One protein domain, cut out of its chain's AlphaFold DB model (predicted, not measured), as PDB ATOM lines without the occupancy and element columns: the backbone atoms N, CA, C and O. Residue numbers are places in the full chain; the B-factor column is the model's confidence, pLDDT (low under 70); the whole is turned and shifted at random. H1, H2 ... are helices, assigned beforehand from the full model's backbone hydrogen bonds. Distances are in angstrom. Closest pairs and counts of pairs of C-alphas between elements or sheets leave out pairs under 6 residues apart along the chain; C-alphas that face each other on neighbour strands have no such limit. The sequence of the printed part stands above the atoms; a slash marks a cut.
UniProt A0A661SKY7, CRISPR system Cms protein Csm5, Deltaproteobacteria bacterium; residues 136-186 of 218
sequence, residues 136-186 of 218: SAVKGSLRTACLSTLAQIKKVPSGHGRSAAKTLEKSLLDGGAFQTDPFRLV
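This is residues 136 to 186 of the 218 residues of the protein "CRISPR system Cms protein Csm5" of Deltaproteobacteria bacterium (UniProt A0A661SKY7). One long helix, H1, has a shorter helix, H2, set crosswise over part of one side, and a tail without a named element, residues 173 to 186, folds back so that its last residue comes near the first residue of H1. On the link between the helices and the first residues of H2, residues 160 to 165 stick out. The printed part has 51 residues with two named helices, H1 then H2, and no named strand; its class is all helix. It is compact, with a radius of gyration of the C-alphas of 11.0 A, and spans 29 by 21 by 19 A.

H1, residues 136 to 153, touches H2, residues 164 to 172, with its residues 147 to 151 alone. The closest C-alphas of the two are those of Leu 147 and Leu 172, 6.9 A apart. Their lines are about perpendicular, at 77 degrees. In H1 and H2 every O i to N i+4 pair is within hydrogen-bond range.

H1 runs 25.5 A from C-alpha 136 at (26.868, -34.008, -37.984) to C-alpha 153. H2 runs 12.1 A to C-alpha 172 at (15.682, -39.046, -22.400).

The C-alphas of Ser 136 and Val 186 are 10.7 A apart. The printed part has no cut, and the link from H1 to H2 is short. Residues 159 to 160 and 175 have pLDDT under 70.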
ATOM      1  N   SER A 136      26.729 -33.193 -39.196       96.25
ATOM      2  CA  SER A 136      26.868 -34.008 -37.984       96.25
ATOM      3  C   SER A 136      27.246 -33.178 -36.751       96.25
ATOM      4  O   SER A 136      26.663 -33.393 -35.688       96.25
ATOM      5  N   ALA A 137      28.141 -32.192 -36.883       96.75
ATOM      6  CA  ALA A 137      28.538 -31.304 -35.790       96.75
ATOM      7  C   ALA A 137      27.368 -30.411 -35.348       96.75
ATOM      8  O   ALA A 137      27.078 -30.298 -34.156       96.75
ATOM      9  N   VAL A 138      26.633 -29.848 -36.311       96.75
ATOM     10  CA  VAL A 138      25.425 -29.048 -36.040       96.75
ATOM     11  C   VAL A 138      24.314 -29.914 -35.445       96.75
ATOM     12  O   VAL A 138      23.662 -29.531 -34.478       96.75
ATOM     13  N   LYS A 139      24.105 -31.121 -35.971       95.56
ATOM     14  CA  LYS A 139      23.133 -32.062 -35.410       95.56
ATOM     15  C   LYS A 139      23.498 -32.465 -33.981       95.56
ATOM     16  O   LYS A 139      22.605 -32.573 -33.145       95.56
ATOM     17  N   GLY A 140      24.785 -32.654 -33.693       94.19
ATOM     18  CA  GLY A 140      25.299 -32.924 -32.352       94.19
ATOM     19  C   GLY A 140      25.028 -31.776 -31.378       94.19
ATOM     20  O   GLY A 140      24.544 -32.020 -30.274       94.19
ATOM     21  N   SER A 141      25.252 -30.522 -31.785       94.75
ATOM     22  CA  SER A 141      24.962 -29.361 -30.930       94.75
ATOM     23  C   SER A 141      23.461 -29.197 -30.662       94.75
ATOM     24  O   SER A 141      23.063 -29.012 -29.510       94.75
ATOM     25  N   LEU A 142      22.616 -29.366 -31.686       94.25
ATOM     26  CA  LEU A 142      21.154 -29.375 -31.547       94.25
ATOM     27  C   LEU A 142      20.674 -30.496 -30.618       94.25
ATOM     28  O   LEU A 142      19.792 -30.281 -29.784       94.25
ATOM     29  N   ARG A 143      21.268 -31.690 -30.736       92.00
ATOM     30  CA  ARG A 143      20.980 -32.829 -29.860       92.00
ATOM     31  C   ARG A 143      21.287 -32.504 -28.407       92.00
ATOM     32  O   ARG A 143      20.415 -32.679 -27.562       92.00
ATOM     33  N   THR A 144      22.475 -31.977 -28.126       91.25
ATOM     34  CA  THR A 144      22.878 -31.587 -26.768       91.25
ATOM     35  C   THR A 144      21.957 -30.516 -26.184       91.25
ATOM     36  O   THR A 144      21.569 -30.619 -25.019       91.25
ATOM     37  N   ALA A 145      21.558 -29.521 -26.982       92.44
ATOM     38  CA  ALA A 145      20.624 -28.483 -26.547       92.44
ATOM     39  C   ALA A 145      19.252 -29.077 -26.181       92.44
ATOM     40  O   ALA A 145      18.754 -28.848 -25.082       92.44
ATOM     41  N   CYS A 146      18.689 -29.914 -27.058       91.50
ATOM     42  CA  CYS A 146      17.411 -30.591 -26.830       91.50
ATOM     43  C   CYS A 146      17.441 -31.479 -25.576       91.50
ATOM     44  O   CYS A 146      16.563 -31.378 -24.718       91.50
ATOM     45  N   LEU A 147      18.484 -32.301 -25.426       89.12
ATOM     46  CA  LEU A 147      18.670 -33.157 -24.253       89.12
ATOM     47  C   LEU A 147      18.778 -32.345 -22.965       89.12
ATOM     48  O   LEU A 147      18.188 -32.723 -21.956       89.12
ATOM     49  N   SER A 148      19.485 -31.214 -23.004       89.06
ATOM     50  CA  SER A 148      19.622 -30.323 -21.849       89.06
ATOM     51  C   SER A 148      18.268 -29.755 -21.417       89.06
ATOM     52  O   SER A 148      17.936 -29.794 -20.232       89.06
ATOM     53  N   THR A 149      17.446 -29.296 -22.365       90.44
ATOM     54  CA  THR A 149      16.087 -28.810 -22.081       90.44
ATOM     55  C   THR A 149      15.179 -29.927 -21.561       90.44
ATOM     56  O   THR A 149      14.481 -29.739 -20.566       90.44
ATOM     57  N   LEU A 150      15.214 -31.117 -22.173       88.81
ATOM     58  CA  LEU A 150      14.421 -32.265 -21.721       88.81
ATOM     59  C   LEU A 150      14.804 -32.711 -20.305       88.81
ATOM     60  O   LEU A 150      13.918 -33.021 -19.508       88.81
ATOM     61  N   ALA A 151      16.098 -32.711 -19.974       87.81
ATOM     62  CA  ALA A 151      16.584 -33.029 -18.633       87.81
ATOM     63  C   ALA A 151      16.043 -32.048 -17.582       87.81
ATOM     64  O   ALA A 151      15.633 -32.478 -16.504       87.81
ATOM     65  N   GLN A 152      15.992 -30.750 -17.909       87.50
ATOM     66  CA  GLN A 152      15.422 -29.720 -17.037       87.50
ATOM     67  C   GLN A 152      13.916 -29.911 -16.830       87.50
ATOM     68  O   GLN A 152      13.454 -29.902 -15.690       87.50
ATOM     69  N   ILE A 153      13.157 -30.137 -17.908       88.38
ATOM     70  CA  ILE A 153      11.701 -30.346 -17.842       88.38
ATOM     71  C   ILE A 153      11.366 -31.591 -17.013       88.38
ATOM     72  O   ILE A 153      10.510 -31.540 -16.132       88.38
ATOM     73  N   LYS A 154      12.071 -32.704 -17.256       85.94
ATOM     74  CA  LYS A 154      11.876 -33.971 -16.532       85.94
ATOM     75  C   LYS A 154      12.525 -33.986 -15.139       85.94
ATOM     76  O   LYS A 154      12.390 -34.983 -14.436       85.94
ATOM     77  N   LYS A 155      13.226 -32.914 -14.742       85.12
ATOM     78  CA  LYS A 155      13.975 -32.794 -13.475       85.12
ATOM     79  C   LYS A 155      14.889 -33.998 -13.208       85.12
ATOM     80  O   LYS A 155      14.968 -34.489 -12.083       85.12
ATOM     81  N   VAL A 156      15.562 -34.497 -14.248       78.62
ATOM     82  CA  VAL A 156      16.422 -35.679 -14.116       78.62
ATOM     83  C   VAL A 156      17.654 -35.307 -13.286       78.62
ATOM     84  O   VAL A 156      18.346 -34.349 -13.643       78.62
ATOM     85  N   PRO A 157      17.955 -36.028 -12.192       73.50
ATOM     86  CA  PRO A 157      19.133 -35.745 -11.389       73.50
ATOM     87  C   PRO A 157      20.413 -35.975 -12.195       73.50
ATOM     88  O   PRO A 157      20.510 -36.897 -13.010       73.50
ATOM     89  N   SER A 158      21.419 -35.140 -11.945       71.38
ATOM     90  CA  SER A 158      22.747 -35.293 -12.535       71.38
ATOM     91  C   SER A 158      23.344 -36.635 -12.120       71.38
ATOM     92  O   SER A 158      23.626 -36.856 -10.943       71.38
ATOM     93  N   GLY A 159      23.547 -37.536 -13.079       68.81
ATOM     94  CA  GLY A 159      24.180 -38.823 -12.807       68.81
ATOM     95  C   GLY A 159      25.640 -38.668 -12.363       68.81
ATOM     96  O   GLY A 159      26.314 -37.686 -12.684       68.81
ATOM     97  N   HIS A 160      26.147 -39.660 -11.635       65.50
ATOM     98  CA  HIS A 160      27.548 -39.739 -11.221       65.50
ATOM     99  C   HIS A 160      28.242 -40.923 -11.905       65.50
ATOM    100  O   HIS A 160      27.647 -41.980 -12.098       65.50
ATOM    101  N   GLY A 161      29.510 -40.740 -12.283       74.50
ATOM    102  CA  GLY A 161      30.338 -41.779 -12.901       74.50
ATOM    103  C   GLY A 161      30.407 -41.738 -14.433       74.50
ATOM    104  O   GLY A 161      29.729 -40.962 -15.105       74.50
ATOM    105  N   ARG A 162      31.267 -42.597 -14.999       72.00
ATOM    106  CA  ARG A 162      31.638 -42.598 -16.431       72.00
ATOM    107  C   ARG A 162      30.479 -42.912 -17.387       72.00
ATOM    108  O   ARG A 162      30.544 -42.540 -18.552       72.00
ATOM    109  N   SER A 163      29.427 -43.583 -16.917       75.44
ATOM    110  CA  SER A 163      28.256 -43.961 -17.724       75.44
ATOM    111  C   SER A 163      27.081 -42.985 -17.611       75.44
ATOM    112  O   SER A 163      26.114 -43.136 -18.355       75.44
ATOM    113  N   ALA A 164      27.160 -41.976 -16.735       76.50
ATOM    114  CA  ALA A 164      26.051 -41.073 -16.427       76.50
ATOM    115  C   ALA A 164      25.448 -40.411 -17.676       76.50
ATOM    116  O   ALA A 164      24.232 -40.403 -17.835       76.50
ATOM    117  N   ALA A 165      26.293 -39.935 -18.597       74.50
ATOM    118  CA  ALA A 165      25.846 -39.325 -19.849       74.50
ATOM    119  C   ALA A 165      25.089 -40.320 -20.746       74.50
ATOM    120  O   ALA A 165      24.009 -40.014 -21.239       74.50
ATOM    121  N   LYS A 166      25.608 -41.544 -20.899       77.00
ATOM    122  CA  LYS A 166      24.984 -42.589 -21.727       77.00
ATOM    123  C   LYS A 166      23.644 -43.051 -21.148       77.00
ATOM    124  O   LYS A 166      22.708 -43.320 -21.895       77.00
ATOM    125  N   THR A 167      23.546 -43.146 -19.824       79.06
ATOM    126  CA  THR A 167      22.299 -43.491 -19.129       79.06
ATOM    127  C   THR A 167      21.270 -42.369 -19.250       79.06
ATOM    128  O   THR A 167      20.101 -42.650 -19.504       79.06
ATOM    129  N   LEU A 168      21.709 -41.111 -19.132       80.12
ATOM    130  CA  LEU A 168      20.862 -39.936 -19.327       80.12
ATOM    131  C   LEU A 168      20.316 -39.870 -20.759       80.12
ATOM    132  O   LEU A 168      19.125 -39.666 -20.951       80.12
ATOM    133  N   GLU A 169      21.149 -40.100 -21.774       80.50
ATOM    134  CA  GLU A 169      20.670 -40.132 -23.160       80.50
ATOM    135  C   GLU A 169      19.629 -41.232 -23.387       80.50
ATOM    136  O   GLU A 169      18.588 -40.973 -23.987       80.50
ATOM    137  N   LYS A 170      19.867 -42.443 -22.867       81.06
ATOM    138  CA  LYS A 170      18.910 -43.556 -22.980       81.06
ATOM    139  C   LYS A 170      17.569 -43.257 -22.313       81.06
ATOM    140  O   LYS A 170      16.537 -43.643 -22.855       81.06
ATOM    141  N   SER A 171      17.577 -42.604 -21.149       79.94
ATOM    142  CA  SER A 171      16.347 -42.266 -20.424       79.94
ATOM    143  C   SER A 171      15.582 -41.109 -21.068       79.94
ATOM    144  O   SER A 171      14.354 -41.050 -20.986       79.94
ATOM    145  N   LEU A 172      16.290 -40.186 -21.724       82.75
ATOM    146  CA  LEU A 172      15.682 -39.046 -22.400       82.75
ATOM    147  C   LEU A 172      15.176 -39.376 -23.809       82.75
ATOM    148  O   LEU A 172      14.228 -38.729 -24.245       82.75
ATOM    149  N   LEU A 173      15.771 -40.360 -24.492       81.50
ATOM    150  CA  LEU A 173      15.496 -40.699 -25.894       81.50
ATOM    151  C   LEU A 173      14.929 -42.115 -26.063       81.50
ATOM    152  O   LEU A 173      15.527 -42.939 -26.753       81.50
ATOM    153  N   ASP A 174      13.800 -42.401 -25.412       72.06
ATOM    154  CA  ASP A 174      12.980 -43.606 -25.617       72.06
ATOM    155  C   ASP A 174      13.794 -44.912 -25.769       72.06
ATOM    156  O   ASP A 174      13.647 -45.674 -26.725       72.06
ATOM    157  N   GLY A 175      14.722 -45.159 -24.834       69.62
ATOM    158  CA  GLY A 175      15.545 -46.376 -24.775       69.62
ATOM    159  C   GLY A 175      16.917 -46.277 -25.455       69.62
ATOM    160  O   GLY A 175      17.750 -47.170 -25.282       69.62
ATOM    161  N   GLY A 176      17.194 -45.187 -26.179       71.00
ATOM    162  CA  GLY A 176      18.496 -44.878 -26.785       71.00
ATOM    163  C   GLY A 176      18.921 -45.815 -27.917       71.00
ATOM    164  O   GLY A 176      20.108 -45.883 -28.243       71.00
ATOM    165  N   ALA A 177      17.975 -46.551 -28.502       82.44
ATOM    166  CA  ALA A 177      18.201 -47.315 -29.718       82.44
ATOM    167  C   ALA A 177      18.060 -46.398 -30.940       82.44
ATOM    168  O   ALA A 177      17.256 -45.468 -30.953       82.44
ATOM    169  N   PHE A 178      18.804 -46.679 -32.010       82.12
ATOM    170  CA  PHE A 178      18.741 -45.859 -33.226       82.12
ATOM    171  C   PHE A 178      17.326 -45.808 -33.829       82.12
ATOM    172  O   PHE A 178      16.921 -44.787 -34.383       82.12
ATOM    173  N   GLN A 179      16.559 -46.900 -33.721       86.06
ATOM    174  CA  GLN A 179      15.200 -46.964 -34.253       86.06
ATOM    175  C   GLN A 179      14.229 -46.068 -33.476       86.06
ATOM    176  O   GLN A 179      13.305 -45.530 -34.087       86.06
ATOM    177  N   THR A 180      14.428 -45.897 -32.168       87.19
ATOM    178  CA  THR A 180      13.546 -45.098 -31.305       87.19
ATOM    179  C   THR A 180      13.995 -43.644 -31.179       87.19
ATOM    180  O   THR A 180      13.216 -42.797 -30.759       87.19
ATOM    181  N   ASP A 181      15.215 -43.321 -31.608       88.38
ATOM    182  CA  ASP A 181      15.763 -41.973 -31.500       88.38
ATOM    183  C   ASP A 181      15.050 -40.970 -32.434       88.38
ATOM    184  O   ASP A 181      15.169 -41.088 -33.661       88.38
ATOM    185  N   PRO A 182      14.380 -39.922 -31.914       89.12
ATOM    186  CA  PRO A 182      13.685 -38.931 -32.738       89.12
ATOM    187  C   PRO A 182      14.627 -38.164 -33.681       89.12
ATOM    188  O   PRO A 182      14.219 -37.743 -34.769       89.12
ATOM    189  N   PHE A 183      15.922 -38.047 -33.354       91.19
ATOM    190  CA  PHE A 183      16.906 -37.417 -34.235       91.19
ATOM    191  C   PHE A 183      17.152 -38.216 -35.519       91.19
ATOM    192  O   PHE A 183      17.747 -37.669 -36.452       91.19
ATOM    193  N   ARG A 184      16.671 -39.461 -35.661       90.94
ATOM    194  CA  ARG A 184      16.695 -40.174 -36.955       90.94
ATOM    195  C   ARG A 184      15.919 -39.424 -38.045       90.94
ATOM    196  O   ARG A 184      16.292 -39.507 -39.221       90.94
ATOM    197  N   LEU A 185      14.878 -38.685 -37.640       92.62
ATOM    198  CA  LEU A 185      13.987 -37.907 -38.504       92.62
ATOM    199  C   LEU A 185      14.566 -36.532 -38.854       92.62
ATOM    200  O   LEU A 185      14.186 -35.947 -39.865       92.62
ATOM    201  N   VAL A 186      15.531 -36.042 -38.070       93.31
ATOM    202  CA  VAL A 186      16.218 -34.769 -38.314       93.31
ATOM    203  C   VAL A 186      17.429 -35.003 -39.214       93.31
ATOM    204  O   VAL A 186      18.376 -35.715 -38.852       93.31
TER     205      VAL A 186